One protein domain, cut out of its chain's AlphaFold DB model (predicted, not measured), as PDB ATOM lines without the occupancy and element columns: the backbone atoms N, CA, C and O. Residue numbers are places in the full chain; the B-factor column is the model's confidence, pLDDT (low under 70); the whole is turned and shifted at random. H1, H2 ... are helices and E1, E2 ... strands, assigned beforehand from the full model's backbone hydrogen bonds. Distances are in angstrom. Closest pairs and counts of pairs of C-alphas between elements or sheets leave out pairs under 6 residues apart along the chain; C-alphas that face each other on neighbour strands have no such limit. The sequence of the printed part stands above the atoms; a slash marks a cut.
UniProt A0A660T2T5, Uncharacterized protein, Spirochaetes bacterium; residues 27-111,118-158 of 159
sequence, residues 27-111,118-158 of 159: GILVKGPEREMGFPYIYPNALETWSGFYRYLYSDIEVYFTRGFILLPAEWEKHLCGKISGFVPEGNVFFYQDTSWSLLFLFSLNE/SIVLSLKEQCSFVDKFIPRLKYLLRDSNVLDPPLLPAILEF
ATOM      1  N   GLY A  27      39.289 -12.511 157.966       94.88
ATOM      2  CA  GLY A  27      40.289 -13.335 157.296       94.88
ATOM      3  C   GLY A  27      41.593 -12.557 157.182       94.88
ATOM      4  O   GLY A  27      41.593 -11.448 156.651       94.88
ATOM      5  N   ILE A  28      42.700 -13.113 157.667       96.19
ATOM      6  CA  ILE A  28      43.998 -12.422 157.718       96.19
ATOM      7  C   ILE A  28      45.027 -13.210 156.917       96.19
ATOM      8  O   ILE A  28      45.173 -14.410 157.132       96.19
ATOM      9  N   LEU A  29      45.767 -12.540 156.031       97.00
ATOM     10  CA  LEU A  29      46.955 -13.095 155.385       97.00
ATOM     11  C   LEU A  29      48.069 -13.222 156.431       97.00
ATOM     12  O   LEU A  29      48.619 -12.226 156.896       97.00
ATOM     13  N   VAL A  30      48.395 -14.453 156.807       96.25
ATOM     14  CA  VAL A  30      49.423 -14.774 157.803       96.25
ATOM     15  C   VAL A  30      50.808 -14.868 157.156       96.25
ATOM     16  O   VAL A  30      51.807 -14.550 157.799       96.25
ATOM     17  N   LYS A  31      50.881 -15.310 155.894       95.88
ATOM     18  CA  LYS A  31      52.141 -15.549 155.174       95.88
ATOM     19  C   LYS A  31      51.943 -15.424 153.657       95.88
ATOM     20  O   LYS A  31      50.910 -15.849 153.154       95.88
ATOM     21  N   GLY A  32      52.935 -14.898 152.933       95.00
ATOM     22  CA  GLY A  32      52.926 -14.745 151.467       95.00
ATOM     23  C   GLY A  32      52.765 -13.294 150.979       95.00
ATOM     24  O   GLY A  32      52.686 -12.383 151.806       95.00
ATOM     25  N   PRO A  33      52.729 -13.051 149.654       94.62
ATOM     26  CA  PRO A  33      52.851 -14.042 148.581       94.62
ATOM     27  C   PRO A  33      54.261 -14.647 148.491       94.62
ATOM     28  O   PRO A  33      55.244 -13.915 148.376       94.62
ATOM     29  N   GLU A  34      54.371 -15.974 148.503       95.12
ATOM     30  CA  GLU A  34      55.628 -16.692 148.259       95.12
ATOM     31  C   GLU A  34      55.642 -17.245 146.841       95.12
ATOM     32  O   GLU A  34      54.672 -17.838 146.387       95.12
ATOM     33  N   ARG A  35      56.733 -17.004 146.111       94.50
ATOM     34  CA  ARG A  35      56.878 -17.485 144.737       94.50
ATOM     35  C   ARG A  35      57.202 -18.975 144.742       94.50
ATOM     36  O   ARG A  35      58.175 -19.386 145.371       94.50
ATOM     37  N   GLU A  36      56.450 -19.739 143.968       92.56
ATOM     38  CA  GLU A  36      56.566 -21.187 143.848       92.56
ATOM     39  C   GLU A  36      56.485 -21.630 142.378       92.56
ATOM     40  O   GLU A  36      56.235 -20.836 141.466       92.56
ATOM     41  N   MET A  37      56.763 -22.912 142.140       91.06
ATOM     42  CA  MET A  37      56.641 -23.547 140.831       91.06
ATOM     43  C   MET A  37      55.684 -24.724 140.935       91.06
ATOM     44  O   MET A  37      55.837 -25.578 141.806       91.06
ATOM     45  N   GLY A  38      54.756 -24.797 139.989       88.12
ATOM     46  CA  GLY A  38      53.693 -25.784 139.993       88.12
ATOM     47  C   GLY A  38      52.401 -25.212 140.569       88.12
ATOM     48  O   GLY A  38      52.395 -24.455 141.537       88.12
ATOM     49  N   PHE A  39      51.291 -25.590 139.948       84.38
ATOM     50  CA  PHE A  39      49.941 -25.308 140.430       84.38
ATOM     51  C   PHE A  39      49.303 -26.629 140.889       84.38
ATOM     52  O   PHE A  39      49.200 -27.538 140.055       84.38
ATOM     53  N   PRO A  40      48.916 -26.779 142.172       86.19
ATOM     54  CA  PRO A  40      48.360 -28.034 142.679       86.19
ATOM     55  C   PRO A  40      47.145 -28.507 141.867       86.19
ATOM     56  O   PRO A  40      46.448 -27.700 141.256       86.19
ATOM     57  N   TYR A  41      46.891 -29.820 141.860       82.88
ATOM     58  CA  TYR A  41      45.823 -30.493 141.087       82.88
ATOM     59  C   TYR A  41      45.963 -30.442 139.562       82.88
ATOM     60  O   TYR A  41      45.131 -30.995 138.844       82.88
ATOM     61  N   ILE A  42      47.028 -29.831 139.047       80.06
ATOM     62  CA  ILE A  42      47.250 -29.690 137.611       80.06
ATOM     63  C   ILE A  42      48.607 -30.297 137.296       80.06
ATOM     64  O   ILE A  42      49.620 -29.617 137.210       80.06
ATOM     65  N   TYR A  43      48.658 -31.615 137.157       74.00
ATOM     66  CA  TYR A  43      49.912 -32.308 136.882       74.00
ATOM     67  C   TYR A  43      50.001 -32.771 135.429       74.00
ATOM     68  O   TYR A  43      49.010 -33.263 134.888       74.00
ATOM     69  N   PRO A  44      51.195 -32.714 134.812       69.38
ATOM     70  CA  PRO A  44      52.393 -31.957 135.201       69.38
ATOM     71  C   PRO A  44      52.325 -30.499 134.706       69.38
ATOM     72  O   PRO A  44      51.961 -30.258 133.556       69.38
ATOM     73  N   ASN A  45      52.728 -29.518 135.523       76.44
ATOM     74  CA  ASN A  45      52.877 -28.137 135.053       76.44
ATOM     75  C   ASN A  45      54.102 -27.436 135.665       76.44
ATOM     76  O   ASN A  45      54.483 -27.700 136.801       76.44
ATOM     77  N   ALA A  46      54.725 -26.558 134.879       84.44
ATOM     78  CA  ALA A  46      55.808 -25.669 135.304       84.44
ATOM     79  C   ALA A  46      55.298 -24.223 135.394       84.44
ATOM     80  O   ALA A  46      55.988 -23.289 134.987       84.44
ATOM     81  N   LEU A  47      54.050 -24.050 135.841       89.94
ATOM     82  CA  LEU A  47      53.456 -22.729 135.993       89.94
ATOM     83  C   LEU A  47      54.120 -22.020 137.166       89.94
ATOM     84  O   LEU A  47      54.334 -22.609 138.224       89.94
ATOM     85  N   GLU A  48      54.449 -20.755 136.956       92.31
ATOM     86  CA  GLU A  48      54.887 -19.881 138.030       92.31
ATOM     87  C   GLU A  48      53.682 -19.499 138.884       92.31
ATOM     88  O   GLU A  48      52.693 -18.967 138.373       92.31
ATOM     89  N   THR A  49      53.775 -19.752 140.184       94.44
ATOM     90  CA  THR A  49      52.685 -19.509 141.122       94.44
ATOM     91  C   THR A  49      53.145 -18.643 142.284       94.44
ATOM     92  O   THR A  49      54.336 -18.477 142.552       94.44
ATOM     93  N   TRP A  50      52.175 -18.040 142.962       95.75
ATOM     94  CA  TRP A  50      52.375 -17.318 144.207       95.75
ATOM     95  C   TRP A  50      51.376 -17.823 145.239       95.75
ATOM     96  O   TRP A  50      50.170 -17.725 145.007       95.75
ATOM     97  N   SER A  51      51.862 -18.347 146.358       96.38
ATOM     98  CA  SER A  51      51.039 -18.888 147.438       96.38
ATOM     99  C   SER A  51      50.867 -17.870 148.569       96.38
ATOM    100  O   SER A  51      51.758 -17.073 148.873       96.38
ATOM    101  N   GLY A  52      49.698 -17.863 149.199       96.62
ATOM    102  CA  GLY A  52      49.407 -17.081 150.395       96.62
ATOM    103  C   GLY A  52      48.599 -17.900 151.389       96.62
ATOM    104  O   GLY A  52      47.673 -18.608 151.007       96.62
ATOM    105  N   PHE A  53      48.929 -17.779 152.670       96.06
ATOM    106  CA  PHE A  53      48.283 -18.510 153.755       96.06
ATOM    107  C   PHE A  53      47.430 -17.556 154.570       96.06
ATOM    108  O   PHE A  53      47.928 -16.568 155.112       96.06
ATOM    109  N   TYR A  54      46.150 -17.873 154.677       95.94
ATOM    110  CA  TYR A  54      45.162 -17.103 155.403       95.94
ATOM    111  C   TYR A  54      44.708 -17.837 156.648       95.94
ATOM    112  O   TYR A  54      44.590 -19.055 156.639       95.94
ATOM    113  N   ARG A  55      44.376 -17.078 157.688       94.25
ATOM    114  CA  ARG A  55      43.618 -17.569 158.834       94.25
ATOM    115  C   ARG A  55      42.226 -16.967 158.818       94.25
ATOM    116  O   ARG A  55      42.097 -15.746 158.765       94.25
ATOM    117  N   TYR A  56      41.206 -17.816 158.868       93.62
ATOM    118  CA  TYR A  56      39.800 -17.420 158.908       93.62
ATOM    119  C   TYR A  56      39.006 -18.446 159.717       93.62
ATOM    120  O   TYR A  56      39.132 -19.640 159.464       93.62
ATOM    121  N   LEU A  57      38.225 -17.996 160.710       91.25
ATOM    122  CA  LEU A  57      37.464 -18.872 161.620       91.25
ATOM    123  C   LEU A  57      38.309 -20.011 162.233       91.25
ATOM    124  O   LEU A  57      37.854 -21.142 162.364       91.25
ATOM    125  N   TYR A  58      39.554 -19.704 162.621       87.81
ATOM    126  CA  TYR A  58      40.539 -20.663 163.159       87.81
ATOM    127  C   TYR A  58      40.995 -21.764 162.185       87.81
ATOM    128  O   TYR A  58      41.725 -22.672 162.585       87.81
ATOM    129  N   SER A  59      40.621 -21.665 160.913       89.56
ATOM    130  CA  SER A  59      41.091 -22.531 159.839       89.56
ATOM    131  C   SER A  59      42.191 -21.837 159.047       89.56
ATOM    132  O   SER A  59      42.140 -20.623 158.824       89.56
ATOM    133  N   ASP A  60      43.175 -22.618 158.610       92.25
ATOM    134  CA  ASP A  60      44.193 -22.149 157.678       92.25
ATOM    135  C   ASP A  60      43.725 -22.455 156.243       92.25
ATOM    136  O   ASP A  60      43.284 -23.566 155.942       92.25
ATOM    137  N   ILE A  61      43.792 -21.451 155.372       94.88
ATOM    138  CA  ILE A  61      43.396 -21.525 153.964       94.88
ATOM    139  C   ILE A  61      44.615 -21.171 153.132       94.88
ATOM    140  O   ILE A  61      45.202 -20.104 153.314       94.88
ATOM    141  N   GLU A  62      44.979 -22.029 152.193       95.94
ATOM    142  CA  GLU A  62      46.045 -21.733 151.246       95.94
ATOM    143  C   GLU A  62      45.453 -21.251 149.928       95.94
ATOM    144  O   GLU A  62      44.488 -21.818 149.413       95.94
ATOM    145  N   VAL A  63      46.016 -20.178 149.389       96.94
ATOM    146  CA  VAL A  63      45.580 -19.573 148.139       96.94
ATOM    147  C   VAL A  63      46.753 -19.530 147.183       96.94
ATOM    148  O   VAL A  63      47.723 -18.819 147.429       96.94
ATOM    149  N   TYR A  64      46.638 -20.238 146.068       96.19
ATOM    150  CA  TYR A  64      47.582 -20.158 144.963       96.19
ATOM    151  C   TYR A  64      47.053 -19.196 143.917       96.19
ATOM    152  O   TYR A  64      45.903 -19.293 143.496       96.19
ATOM    153  N   PHE A  65      47.912 -18.298 143.459       96.00
ATOM    154  CA  PHE A  65      47.674 -17.404 142.339       96.00
ATOM    155  C   PHE A  65      48.637 -17.735 141.206       96.00
ATOM    156  O   PHE A  65      49.830 -17.910 141.434       96.00
ATOM    157  N   THR A  66      48.142 -17.752 139.973       94.19
ATOM    158  CA  THR A  66      48.994 -17.769 138.781       94.19
ATOM    159  C   THR A  66      48.524 -16.731 137.784       94.19
ATOM    160  O   THR A  66      47.325 -16.475 137.629       94.19
ATOM    161  N   ARG A  67      49.483 -16.170 137.053       91.38
ATOM    162  CA  ARG A  67      49.189 -15.406 135.844       91.38
ATOM    163  C   ARG A  67      48.925 -16.392 134.716       91.38
ATOM    164  O   ARG A  67      49.602 -17.410 134.600       91.38
ATOM    165  N   GLY A  68      47.949 -16.080 133.883       85.62
ATOM    166  CA  GLY A  68      47.584 -16.904 132.744       85.62
ATOM    167  C   GLY A  68      46.378 -17.804 132.972       85.62
ATOM    168  O   GLY A  68      45.846 -17.974 134.073       85.62
ATOM    169  N   PHE A  69      45.937 -18.333 131.839       86.88
ATOM    170  CA  PHE A  69      44.797 -19.215 131.717       86.88
ATOM    171  C   PHE A  69      45.244 -20.661 131.904       86.88
ATOM    172  O   PHE A  69      46.246 -21.089 131.330       86.88
ATOM    173  N   ILE A  70      44.464 -21.416 132.662       90.00
ATOM    174  CA  ILE A  70      44.655 -22.838 132.875       90.00
ATOM    175  C   ILE A  70      43.604 -23.604 132.066       90.00
ATOM    176  O   ILE A  70      42.405 -23.315 132.102       90.00
ATOM    177  N   LEU A  71      44.066 -24.623 131.340       89.25
ATOM    178  CA  LEU A  71      43.186 -25.612 130.727       89.25
ATOM    179  C   LEU A  71      42.697 -26.569 131.813       89.25
ATOM    180  O   LEU A  71      43.500 -27.269 132.429       89.25
ATOM    181  N   LEU A  72      41.388 -26.573 132.048       88.81
ATOM    182  CA  LEU A  72      40.779 -27.385 133.096       88.81
ATOM    183  C   LEU A  72      40.445 -28.791 132.589       88.81
ATOM    184  O   LEU A  72      39.990 -28.923 131.447       88.81
ATOM    185  N   PRO A  73      40.619 -29.824 133.430       87.25
ATOM    186  CA  PRO A  73      40.080 -31.151 133.164       87.25
ATOM    187  C   PRO A  73      38.555 -31.109 132.998       87.25
ATOM    188  O   PRO A  73      37.865 -30.293 133.616       87.25
ATOM    189  N   ALA A  74      38.014 -31.984 132.149       87.88
ATOM    190  CA  ALA A  74      36.583 -32.003 131.840       87.88
ATOM    191  C   ALA A  74      35.726 -32.489 133.021       87.88
ATOM    192  O   ALA A  74      34.525 -32.228 133.053       87.88
ATOM    193  N   GLU A  75      36.341 -33.189 133.973       90.38
ATOM    194  CA  GLU A  75      35.690 -33.754 135.153       90.38
ATOM    195  C   GLU A  75      35.386 -32.698 136.223       90.38
ATOM    196  O   GLU A  75      34.629 -32.968 137.150       90.38
ATOM    197  N   TRP A  76      35.964 -31.496 136.119       92.19
ATOM    198  CA  TRP A  76      35.762 -30.449 137.115       92.19
ATOM    199  C   TRP A  76      34.358 -29.865 137.002       92.19
ATOM    200  O   TRP A  76      33.991 -29.226 136.009       92.19
ATOM    201  N   GLU A  77      33.569 -30.045 138.056       92.69
ATOM    202  CA  GLU A  77      32.202 -29.553 138.094       92.69
ATOM    203  C   GLU A  77      32.164 -28.055 138.394       92.69
ATOM    204  O   GLU A  77      32.908 -27.532 139.228       92.69
ATOM    205  N   LYS A  78      31.257 -27.348 137.713       94.88
ATOM    206  CA  LYS A  78      31.001 -25.934 137.990       94.88
ATOM    207  C   LYS A  78      30.294 -25.790 139.329       94.88
ATOM    208  O   LYS A  78      29.268 -26.424 139.564       94.88
ATOM    209  N   HIS A  79      30.780 -24.872 140.150       94.81
ATOM    210  CA  HIS A  79      30.191 -24.542 141.438       94.81
ATOM    211  C   HIS A  79      29.995 -23.033 141.580       94.81
ATOM    212  O   HIS A  79      30.765 -22.237 141.037       94.81
ATOM    213  N   LEU A  80      28.959 -22.634 142.317       95.94
ATOM    214  CA  LEU A  80      28.631 -21.234 142.554       95.94
ATOM    215  C   LEU A  80      28.768 -20.914 144.044       95.94
ATOM    216  O   LEU A  80      27.949 -21.346 144.852       95.94
ATOM    217  N   CYS A  81      29.758 -20.094 144.382       93.94
ATOM    218  CA  CYS A  81      29.857 -19.447 145.682       93.94
ATOM    219  C   CYS A  81      29.270 -18.045 145.557       93.94
ATOM    220  O   CYS A  81      29.873 -17.187 144.921       93.94
ATOM    221  N   GLY A  82      28.050 -17.847 146.060       89.00
ATOM    222  CA  GLY A  82      27.336 -16.571 145.970       89.00
ATOM    223  C   GLY A  82      27.180 -16.073 144.532       89.00
ATOM    224  O   GLY A  82      26.313 -16.543 143.798       89.00
ATOM    225  N   LYS A  83      27.993 -15.084 144.138       91.69
ATOM    226  CA  LYS A  83      28.011 -14.533 142.764       91.69
ATOM    227  C   LYS A  83      29.233 -14.973 141.956       91.69
ATOM    228  O   LYS A  83      29.330 -14.651 140.771       91.69
ATOM    229  N   ILE A  84      30.165 -15.670 142.588       96.88
ATOM    230  CA  ILE A  84      31.382 -16.176 141.977       96.88
ATOM    231  C   ILE A  84      31.129 -17.592 141.464       96.88
ATOM    232  O   ILE A  84      30.882 -18.523 142.227       96.88
ATOM    233  N   SER A  85      31.229 -17.750 140.147       96.38
ATOM    234  CA  SER A  85      31.260 -19.060 139.501       96.38
ATOM    235  C   SER A  85      32.701 -19.546 139.396       96.38
ATOM    236  O   SER A  85      33.583 -18.785 138.992       96.38
ATOM    237  N   GLY A  86      32.925 -20.798 139.770       95.75
ATOM    238  CA  GLY A  86      34.213 -21.470 139.704       95.75
ATOM    239  C   GLY A  86      34.029 -22.967 139.507       95.75
ATOM    240  O   GLY A  86      32.990 -23.418 139.017       95.75
ATOM    241  N   PHE A  87      35.045 -23.728 139.880       94.94
ATOM    242  CA  PHE A  87      35.093 -25.172 139.709       94.94
ATOM    243  C   PHE A  87      35.562 -25.847 140.995       94.94
ATOM    244  O   PHE A  87      36.352 -25.267 141.739       94.94
ATOM    245  N   VAL A  88      35.088 -27.062 141.251       90.44
ATOM    246  CA  VAL A  88      35.483 -27.860 142.420       90.44
ATOM    247  C   VAL A  88      36.069 -29.173 141.904       90.44
ATOM    248  O   VAL A  88      35.300 -30.029 141.472       90.44
ATOM    249  N   PRO A  89      37.407 -29.334 141.882       83.94
ATOM    250  CA  PRO A  89      38.011 -30.616 141.524       83.94
ATOM    251  C   PRO A  89      37.650 -31.698 142.537       83.94
ATOM    252  O   PRO A  89      37.253 -32.797 142.168       83.94
ATOM    253  N   GLU A  90      37.790 -31.366 143.821       81.94
ATOM    254  CA  GLU A  90      37.599 -32.253 144.962       81.94
ATOM    255  C   GLU A  90      37.175 -31.422 146.182       81.94
ATOM    256  O   GLU A  90      37.489 -30.237 146.270       81.94
ATOM    257  N   GLY A  91      36.462 -32.044 147.126       79.62
ATOM    258  CA  GLY A  91      35.642 -31.392 148.159       79.62
ATOM    259  C   GLY A  91      36.128 -30.041 148.708       79.62
ATOM    260  O   GLY A  91      35.423 -29.049 148.563       79.62
ATOM    261  N   ASN A  92      37.307 -29.989 149.337       88.06
ATOM    262  CA  ASN A  92      37.810 -28.790 150.034       88.06
ATOM    263  C   ASN A  92      38.654 -27.864 149.144       88.06
ATOM    264  O   ASN A  92      39.527 -27.147 149.644       88.06
ATOM    265  N   VAL A  93      38.419 -27.902 147.835       92.50
ATOM    266  CA  VAL A  93      39.163 -27.133 146.845       92.50
ATOM    267  C   VAL A  93      38.206 -26.309 146.005       92.50
ATOM    268  O   VAL A  93      37.233 -26.820 145.459       92.50
ATOM    269  N   PHE A  94      38.510 -25.025 145.848       95.19
ATOM    270  CA  PHE A  94      37.800 -24.166 144.909       95.19
ATOM    271  C   PHE A  94      38.785 -23.585 143.910       95.19
ATOM    272  O   PHE A  94      39.821 -23.044 144.285       95.19
ATOM    273  N   PHE A  95      38.452 -23.669 142.633       96.38
ATOM    274  CA  PHE A  95      39.218 -23.064 141.564       96.38
ATOM    275  C   PHE A  95      38.428 -21.932 140.922       96.38
ATOM    276  O   PHE A  95      37.256 -22.077 140.567       96.38
ATOM    277  N   TYR A  96      39.094 -20.800 140.729       96.88
ATOM    278  CA  TYR A  96      38.532 -19.644 140.055       96.88
ATOM    279  C   TYR A  96      39.436 -19.204 138.913       96.88
ATOM    280  O   TYR A  96      40.646 -19.089 139.085       96.88
ATOM    281  N   GLN A  97      38.840 -18.881 137.769       95.25
ATOM    282  CA  GLN A  97      39.571 -18.377 136.615       95.25
ATOM    283  C   GLN A  97      38.938 -17.100 136.090       95.25
ATOM    284  O   GLN A  97      37.743 -17.048 135.789       95.25
ATOM    285  N   ASP A  98      39.772 -16.073 135.975       94.50
ATOM    286  CA  ASP A  98      39.472 -14.858 135.238       94.50
ATOM    287  C   ASP A  98      40.083 -14.941 133.824       94.50
ATOM    288  O   ASP A  98      40.614 -15.960 133.387       94.50
ATOM    289  N   THR A  99      40.006 -13.844 133.082       91.50
ATOM    290  CA  THR A  99      40.554 -13.691 131.733       91.50
ATOM    291  C   THR A  99      42.078 -13.791 131.664       91.50
ATOM    292  O   THR A  99      42.614 -14.192 130.635       91.50
ATOM    293  N   SER A 100      42.784 -13.404 132.729       90.94
ATOM    294  CA  SER A 100      44.245 -13.219 132.718       90.94
ATOM    295  C   SER A 100      44.974 -13.861 133.898       90.94
ATOM    296  O   SER A 100      46.203 -13.823 133.952       90.94
ATOM    297  N   TRP A 101      44.246 -14.459 134.837       93.94
ATOM    298  CA  TRP A 101      44.809 -15.085 136.027       93.94
ATOM    299  C   TRP A 101      43.851 -16.121 136.598       93.94
ATOM    300  O   TRP A 101      42.648 -16.107 136.323       93.94
ATOM    301  N   SER A 102      44.410 -17.001 137.420       95.50
ATOM    302  CA  SER A 102      43.689 -18.103 138.040       95.50
ATOM    303  C   SER A 102      44.050 -18.223 139.516       95.50
ATOM    304  O   SER A 102      45.149 -17.846 139.932       95.50
ATOM    305  N   LEU A 103      43.110 -18.741 140.300       97.00
ATOM    306  CA  LEU A 103      43.243 -18.989 141.728       97.00
ATOM    307  C   LEU A 103      42.853 -20.419 142.070       97.00
ATOM    308  O   LEU A 103      41.885 -20.947 141.525       97.00
ATOM    309  N   LEU A 104      43.543 -20.983 143.051       95.88
ATOM    310  CA  LEU A 104      43.150 -22.208 143.731       95.88
ATOM    311  C   LEU A 104      43.120 -21.949 145.227       95.88
ATOM    312  O   LEU A 104      44.086 -21.439 145.786       95.88
ATOM    313  N   PHE A 105      42.017 -22.309 145.858       96.31
ATOM    314  CA  PHE A 105      41.826 -22.230 147.294       96.31
ATOM    315  C   PHE A 105      41.834 -23.646 147.855       96.31
ATOM    316  O   PHE A 105      41.046 -24.476 147.403       96.31
ATOM    317  N   LEU A 106      42.692 -23.906 148.839       94.69
ATOM    318  CA  LEU A 106      42.734 -25.151 149.600       94.69
ATOM    319  C   LEU A 106      42.246 -24.864 151.023       94.69
ATOM    320  O   LEU A 106      42.925 -24.189 151.796       94.69
ATOM    321  N   PHE A 107      41.060 -25.365 151.369       91.88
ATOM    322  CA  PHE A 107      40.407 -25.113 152.662       91.88
ATOM    323  C   PHE A 107      40.721 -26.170 153.734       91.88
ATOM    324  O   PHE A 107      40.201 -26.096 154.846       91.88
ATOM    325  N   SER A 108      41.543 -27.173 153.413       76.94
ATOM    326  CA  SER A 108      41.957 -28.220 154.349       76.94
ATOM    327  C   SER A 108      43.357 -28.724 154.009       76.94
ATOM    328  O   SER A 108      43.529 -29.490 153.065       76.94
ATOM    329  N   LEU A 109      44.347 -28.343 154.813       64.38
ATOM    330  CA  LEU A 109      45.727 -28.827 154.717       64.38
ATOM    331  C   LEU A 109      45.950 -29.951 155.737       64.38
ATOM    332  O   LEU A 109      46.589 -29.725 156.756       64.38
ATOM    333  N   ASN A 110      45.369 -31.138 155.550       53.94
ATOM    334  CA  ASN A 110      45.582 -32.242 156.495       53.94
ATOM    335  C   ASN A 110      45.525 -33.605 155.797       53.94
ATOM    336  O   ASN A 110      44.505 -34.284 155.831       53.94
ATOM    337  N   GLU A 111      46.648 -34.032 155.217       52.28
ATOM    338  CA  GLU A 111      46.865 -35.450 154.877       52.28
ATOM    339  C   GLU A 111      48.046 -36.093 155.618       52.28
ATOM    340  O   GLU A 111      48.198 -37.309 155.580       52.28
ATOM    341  N   SER A 118      42.720 -28.114 163.081       57.41
ATOM    342  CA  SER A 118      42.245 -27.218 162.034       57.41
ATOM    343  C   SER A 118      40.768 -27.535 161.828       57.41
ATOM    344  O   SER A 118      40.417 -28.628 161.383       57.41
ATOM    345  N   ILE A 119      39.899 -26.610 162.231       74.31
ATOM    346  CA  ILE A 119      38.458 -26.731 162.006       74.31
ATOM    347  C   ILE A 119      38.254 -26.791 160.489       74.31
ATOM    348  O   ILE A 119      38.807 -25.974 159.756       74.31
ATOM    349  N   VAL A 120      37.510 -27.780 159.998       83.62
ATOM    350  CA  VAL A 120      37.160 -27.836 158.575       83.62
ATOM    351  C   VAL A 120      36.024 -26.849 158.347       83.62
ATOM    352  O   VAL A 120      34.957 -26.990 158.946       83.62
ATOM    353  N   LEU A 121      36.259 -25.853 157.493       89.00
ATOM    354  CA  LEU A 121      35.237 -24.877 157.127       89.00
ATOM    355  C   LEU A 121      34.080 -25.573 156.414       89.00
ATOM    356  O   LEU A 121      34.286 -26.353 155.481       89.00
ATOM    357  N   SER A 122      32.856 -25.247 156.812       90.94
ATOM    358  CA  SER A 122      31.659 -25.632 156.073       90.94
ATOM    359  C   SER A 122      31.658 -24.994 154.681       90.94
ATOM    360  O   SER A 122      32.228 -23.923 154.470       90.94
ATOM    361  N   LEU A 123      30.938 -25.595 153.729       90.19
ATOM    362  CA  LEU A 123      30.813 -25.052 152.368       90.19
ATOM    363  C   LEU A 123      30.366 -23.577 152.358       90.19
ATOM    364  O   LEU A 123      30.837 -22.778 151.553       90.19
ATOM    365  N   LYS A 124      29.487 -23.193 153.290       92.75
ATOM    366  CA  LYS A 124      29.024 -21.807 153.437       92.75
ATOM    367  C   LYS A 124      30.172 -20.860 153.799       92.75
ATOM    368  O   LYS A 124      30.243 -19.759 153.259       92.75
ATOM    369  N   GLU A 125      31.052 -21.267 154.706       93.44
ATOM    370  CA  GLU A 125      32.192 -20.457 155.149       93.44
ATOM    371  C   GLU A 125      33.276 -20.384 154.072       93.44
ATOM    372  O   GLU A 125      33.804 -19.300 153.827       93.44
ATOM    373  N   GLN A 126      33.532 -21.493 153.368       93.94
ATOM    374  CA  GLN A 126      34.419 -21.520 152.201       93.94
ATOM    375  C   GLN A 126      33.933 -20.535 151.132       93.94
ATOM    376  O   GLN A 126      34.678 -19.656 150.696       93.94
ATOM    377  N   CYS A 127      32.648 -20.601 150.770       94.50
ATOM    378  CA  CYS A 127      32.075 -19.681 149.795       94.50
ATOM    379  C   CYS A 127      32.063 -18.228 150.273       94.50
ATOM    380  O   CYS A 127      32.337 -17.336 149.474       94.50
ATOM    381  N   SER A 128      31.818 -17.981 151.565       95.38
ATOM    382  CA  SER A 128      31.941 -16.643 152.150       95.38
ATOM    383  C   SER A 128      33.344 -16.075 151.917       95.38
ATOM    384  O   SER A 128      33.487 -14.945 151.444       95.38
ATOM    385  N   PHE A 129      34.384 -16.873 152.185       96.06
ATOM    386  CA  PHE A 129      35.773 -16.476 151.966       96.06
ATOM    387  C   PHE A 129      36.038 -16.124 150.499       96.06
ATOM    388  O   PHE A 129      36.540 -15.037 150.210       96.06
ATOM    389  N   VAL A 130      35.637 -16.995 149.570       97.00
ATOM    390  CA  VAL A 130      35.774 -16.788 148.116       97.00
ATOM    391  C   VAL A 130      35.078 -15.499 147.662       97.00
ATOM    392  O   VAL A 130      35.684 -14.678 146.964       97.00
ATOM    393  N   ASP A 131      33.831 -15.292 148.096       95.75
ATOM    394  CA  ASP A 131      33.009 -14.122 147.764       95.75
ATOM    395  C   ASP A 131      33.629 -12.803 148.247       95.75
ATOM    396  O   ASP A 131      33.399 -11.753 147.642       95.75
ATOM    397  N   LYS A 132      34.422 -12.824 149.325       96.12
ATOM    398  CA  LYS A 132      35.158 -11.646 149.810       96.12
ATOM    399  C   LYS A 132      36.516 -11.489 149.147       96.12
ATOM    400  O   LYS A 132      36.883 -10.379 148.754       96.12
ATOM    401  N   PHE A 133      37.247 -12.587 149.004       97.50
ATOM    402  CA  PHE A 133      38.605 -12.592 148.487       97.50
ATOM    403  C   PHE A 133      38.654 -12.110 147.036       97.50
ATOM    404  O   PHE A 133      39.393 -11.177 146.719       97.50
ATOM    405  N   ILE A 134      37.855 -12.704 146.144       97.56
ATOM    406  CA  ILE A 134      37.986 -12.475 144.696       97.56
ATOM    407  C   ILE A 134      37.693 -11.028 144.297       97.56
ATOM    408  O   ILE A 134      38.511 -10.448 143.581       97.56
ATOM    409  N   PRO A 135      36.591 -10.389 144.737       96.38
ATOM    410  CA  PRO A 135      36.355  -8.983 144.420       96.38
ATOM    411  C   PRO A 135      37.453  -8.065 144.959       96.38
ATOM    412  O   PRO A 135      37.825  -7.092 144.297       96.38
ATOM    413  N   ARG A 136      38.001  -8.379 146.142       96.19
ATOM    414  CA  ARG A 136      39.081  -7.597 146.748       96.19
ATOM    415  C   ARG A 136      40.383  -7.745 145.966       96.19
ATOM    416  O   ARG A 136      40.992  -6.727 145.648       96.19
ATOM    417  N   LEU A 137      40.765  -8.967 145.593       95.88
ATOM    418  CA  LEU A 137      41.926  -9.204 144.736       95.88
ATOM    419  C   LEU A 137      41.742  -8.523 143.376       95.88
ATOM    420  O   LEU A 137      42.631  -7.808 142.930       95.88
ATOM    421  N   LYS A 138      40.569  -8.664 142.745       95.19
ATOM    422  CA  LYS A 138      40.241  -7.982 141.482       95.19
ATOM    423  C   LYS A 138      40.482  -6.487 141.549       95.19
ATOM    424  O   LYS A 138      40.968  -5.921 140.582       95.19
ATOM    425  N   TYR A 139      40.117  -5.851 142.659       94.38
ATOM    426  CA  TYR A 139      40.377  -4.435 142.871       94.38
ATOM    427  C   TYR A 139      41.881  -4.138 142.960       94.38
ATOM    428  O   TYR A 139      42.347  -3.236 142.275       94.38
ATOM    429  N   LEU A 140      42.632  -4.918 143.743       93.12
ATOM    430  CA  LEU A 140      44.081  -4.741 143.920       93.12
ATOM    431  C   LEU A 140      44.878  -4.972 142.628       93.12
ATOM    432  O   LEU A 140      45.884  -4.308 142.401       93.12
ATOM    433  N   LEU A 141      44.415  -5.878 141.765       91.44
ATOM    434  CA  LEU A 141      45.080  -6.194 140.502       91.44
ATOM    435  C   LEU A 141      44.796  -5.194 139.371       91.44
ATOM    436  O   LEU A 141      45.420  -5.297 138.319       91.44
ATOM    437  N   ARG A 142      43.886  -4.221 139.549       89.12
ATOM    438  CA  ARG A 142      43.580  -3.225 138.497       89.12
ATOM    439  C   ARG A 142      44.795  -2.402 138.090       89.12
ATOM    440  O   ARG A 142      44.965  -2.134 136.907       89.12
ATOM    441  N   ASP A 143      45.624  -2.052 139.069       80.00
ATOM    442  CA  ASP A 143      46.773  -1.160 138.900       80.00
ATOM    443  C   ASP A 143      48.110  -1.884 139.141       80.00
ATOM    444  O   ASP A 143      49.166  -1.256 139.212       80.00
ATOM    445  N   SER A 144      48.087  -3.214 139.298       73.25
ATOM    446  CA  SER A 144      49.295  -3.983 139.603       73.25
ATOM    447  C   SER A 144      50.179  -4.149 138.369       73.25
ATOM    448  O   SER A 144      49.706  -4.553 137.304       73.25
ATOM    449  N   ASN A 145      51.480  -3.905 138.532       71.94
ATOM    450  CA  ASN A 145      52.477  -4.203 137.512       71.94
ATOM    451  C   ASN A 145      52.575  -5.726 137.281       71.94
ATOM    452  O   ASN A 145      52.454  -6.535 138.202       71.94
ATOM    453  N   VAL A 146      52.816  -6.124 136.033       64.12
ATOM    454  CA  VAL A 146      52.917  -7.529 135.609       64.12
ATOM    455  C   VAL A 146      54.153  -8.219 136.205       64.12
ATOM    456  O   VAL A 146      54.143  -9.436 136.364       64.12
ATOM    457  N   LEU A 147      55.197  -7.459 136.556       60.94
ATOM    458  CA  LEU A 147      56.503  -7.994 136.969       60.94
ATOM    459  C   LEU A 147      56.683  -8.197 138.484       60.94
ATOM    460  O   LEU A 147      57.679  -8.791 138.890       60.94
ATOM    461  N   ASP A 148      55.733  -7.756 139.308       79.00
ATOM    462  CA  ASP A 148      55.796  -7.885 140.771       79.00
ATOM    463  C   ASP A 148      54.953  -9.073 141.268       79.00
ATOM    464  O   ASP A 148      54.071  -9.549 140.546       79.00
ATOM    465  N   PRO A 149      55.178  -9.612 142.479       83.62
ATOM    466  CA  PRO A 149      54.236 -10.564 143.066       83.62
ATOM    467  C   PRO A 149      52.821  -9.956 143.146       83.62
ATOM    468  O   PRO A 149      52.677  -8.735 143.262       83.62
ATOM    469  N   PRO A 150      51.754 -10.773 143.070       89.38
ATOM    470  CA  PRO A 150      50.393 -10.260 143.162       89.38
ATOM    471  C   PRO A 150      50.161  -9.602 144.523       89.38
ATOM    472  O   PRO A 150      50.594 -10.103 145.560       89.38
ATOM    473  N   LEU A 151      49.408  -8.505 144.534       91.75
ATOM    474  CA  LEU A 151      48.947  -7.889 145.775       91.75
ATOM    475  C   LEU A 151      47.796  -8.722 146.351       91.75
ATOM    476  O   LEU A 151      46.624  -8.452 146.085       91.75
ATOM    477  N   LEU A 152      48.133  -9.759 147.119       95.06
ATOM    478  CA  LEU A 152      47.141 -10.554 147.837       95.06
ATOM    479  C   LEU A 152      46.473  -9.697 148.935       95.06
ATOM    480  O   LEU A 152      47.168  -8.960 149.641       95.06
ATOM    481  N   PRO A 153      45.137  -9.751 149.104       96.56
ATOM    482  CA  PRO A 153      44.450  -8.991 150.144       96.56
ATOM    483  C   PRO A 153      44.970  -9.337 151.540       96.56
ATOM    484  O   PRO A 153      44.846 -10.477 151.963       96.56
ATOM    485  N   ALA A 154      45.507  -8.372 152.286       96.31
ATOM    486  CA  ALA A 154      46.029  -8.655 153.626       96.31
ATOM    487  C   ALA A 154      44.923  -8.968 154.655       96.31
ATOM    488  O   ALA A 154      45.117  -9.789 155.546       96.31
ATOM    489  N   ILE A 155      43.771  -8.300 154.533       95.88
ATOM    490  CA  ILE A 155      42.636  -8.398 155.459       95.88
ATOM    491  C   ILE A 155      41.341  -8.520 154.652       95.88
ATOM    492  O   ILE A 155      41.144  -7.804 153.662       95.88
ATOM    493  N   LEU A 156      40.460  -9.413 155.096       95.94
ATOM    494  CA  LEU A 156      39.116  -9.635 154.578       95.94
ATOM    495  C   LEU A 156      38.111  -9.487 155.716       95.94
ATOM    496  O   LEU A 156      38.179 -10.221 156.697       95.94
ATOM    497  N   GLU A 157      37.172  -8.558 155.574       92.88
ATOM    498  CA  GLU A 157      36.130  -8.308 156.572       92.88
ATOM    499  C   GLU A 157      34.815  -8.981 156.167       92.88
ATOM    500  O   GLU A 157      34.328  -8.846 155.030       92.88
ATOM    501  N   PHE A 158      34.230  -9.694 157.126       89.81
ATOM    502  CA  PHE A 158      32.975 -10.411 156.979       89.81
ATOM    503  C   PHE A 158      31.891  -9.722 157.825       89.81
ATOM    504  O   PHE A 158      32.194  -9.246 158.918       89.81
TER     505      PHE A 158
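What this domain is: This is residues 27 to 111 and 118 to 158 of the 159 residues of an uncharacterized protein of Spirochaetes bacterium (UniProt A0A660T2T5). A twisted sheet of six strands, curled like part of a barrel, wraps round one helix, H1, and a small hairpin of E4 and E5 packs beside its edge strand E6 and also comes up to H1. The short strand E8 makes the other edge, at the far end of a long link from H1. The printed part has 126 residues with eight named strands and one named helix, in the order E1 E2 E3 E4 E5 E6 E7 H1 E8; the large sheet runs E6 E7 E3 E2 E1 E8 and both sheets are antiparallel. The class is mixed, helices and strands, and the whole is compact and rounded, with a radius of gyration of the C-alphas of 13.5 A and spans of 35 by 33 by 30 A.

Where its parts are: In the large sheet, E1 is residues 27 to 37, 25.4 A long, from C-alpha 27 at (40.289, -13.335, 157.296); it bends by 63 degrees at residue 30. E2 is residues 48 to 56, 25.9 A, and E3 residues 59 to 67, 26.3 A. E6 is residues 93 to 97, E7 residues 101 to 106, 17.0 A, and E8 residues 155 to 157, ending at C-alpha 157 (36.130, -8.308, 156.572). The small sheet has E4, residues 77 to 81, and E5, residues 84 to 88. H1 is residues 123 to 140, 25.7 A, from C-alpha 123 at (30.813, -25.052, 152.368).

How they stand to each other: E1, E2 and E3 form a meander, each strand the antiparallel neighbour of the one before; N 34 and O 51 are 2.9 A apart, and N 52 and O 63 2.8 A, within hydrogen-bond range. E7 and E3 are antiparallel neighbours, with N 64 and O 104 within hydrogen-bond range at 2.8 A, and the hairpin E6 and E7 has N 96 and O 103 within that range at 2.9 A. E1 is staggered: residues 27 to 28 pair with E8, with N 27 and O 156 at 2.8 A, and residues 28 to 37 with E2. H1 is on this sheet, which curls round it, in two layers, the helix on one face. The closest C-alphas of H1 and E8 are those of Lys 132 and Leu 156, 6.5 A. In the hairpin E4 and E5, N 79 and O 86 are 2.9 A apart. The closest C-alphas of E5 and E6 are those of Gly 86 and Tyr 96, 4.7 A; those of E4 and H1 are Cys 81 and Cys 127, also 4.7 A. E4 and E8 are apart. In H1, 13 of 14 O i to N i+4 pairs are within hydrogen-bond range.

The domain as a whole: The C-alphas of Glu 111 and Asp 143, the two farthest apart, are 37.8 A apart. Residues 112 to 117 are not printed, and C-alphas 111 and 118 are 11.8 A apart across the cut. The link from H1 to E8, residues 141 to 154, is long. The mean pLDDT of the printed part is 89.8; it is under 70 at residue 44, residues 109 to 111, residue 118 and residues 146 to 147.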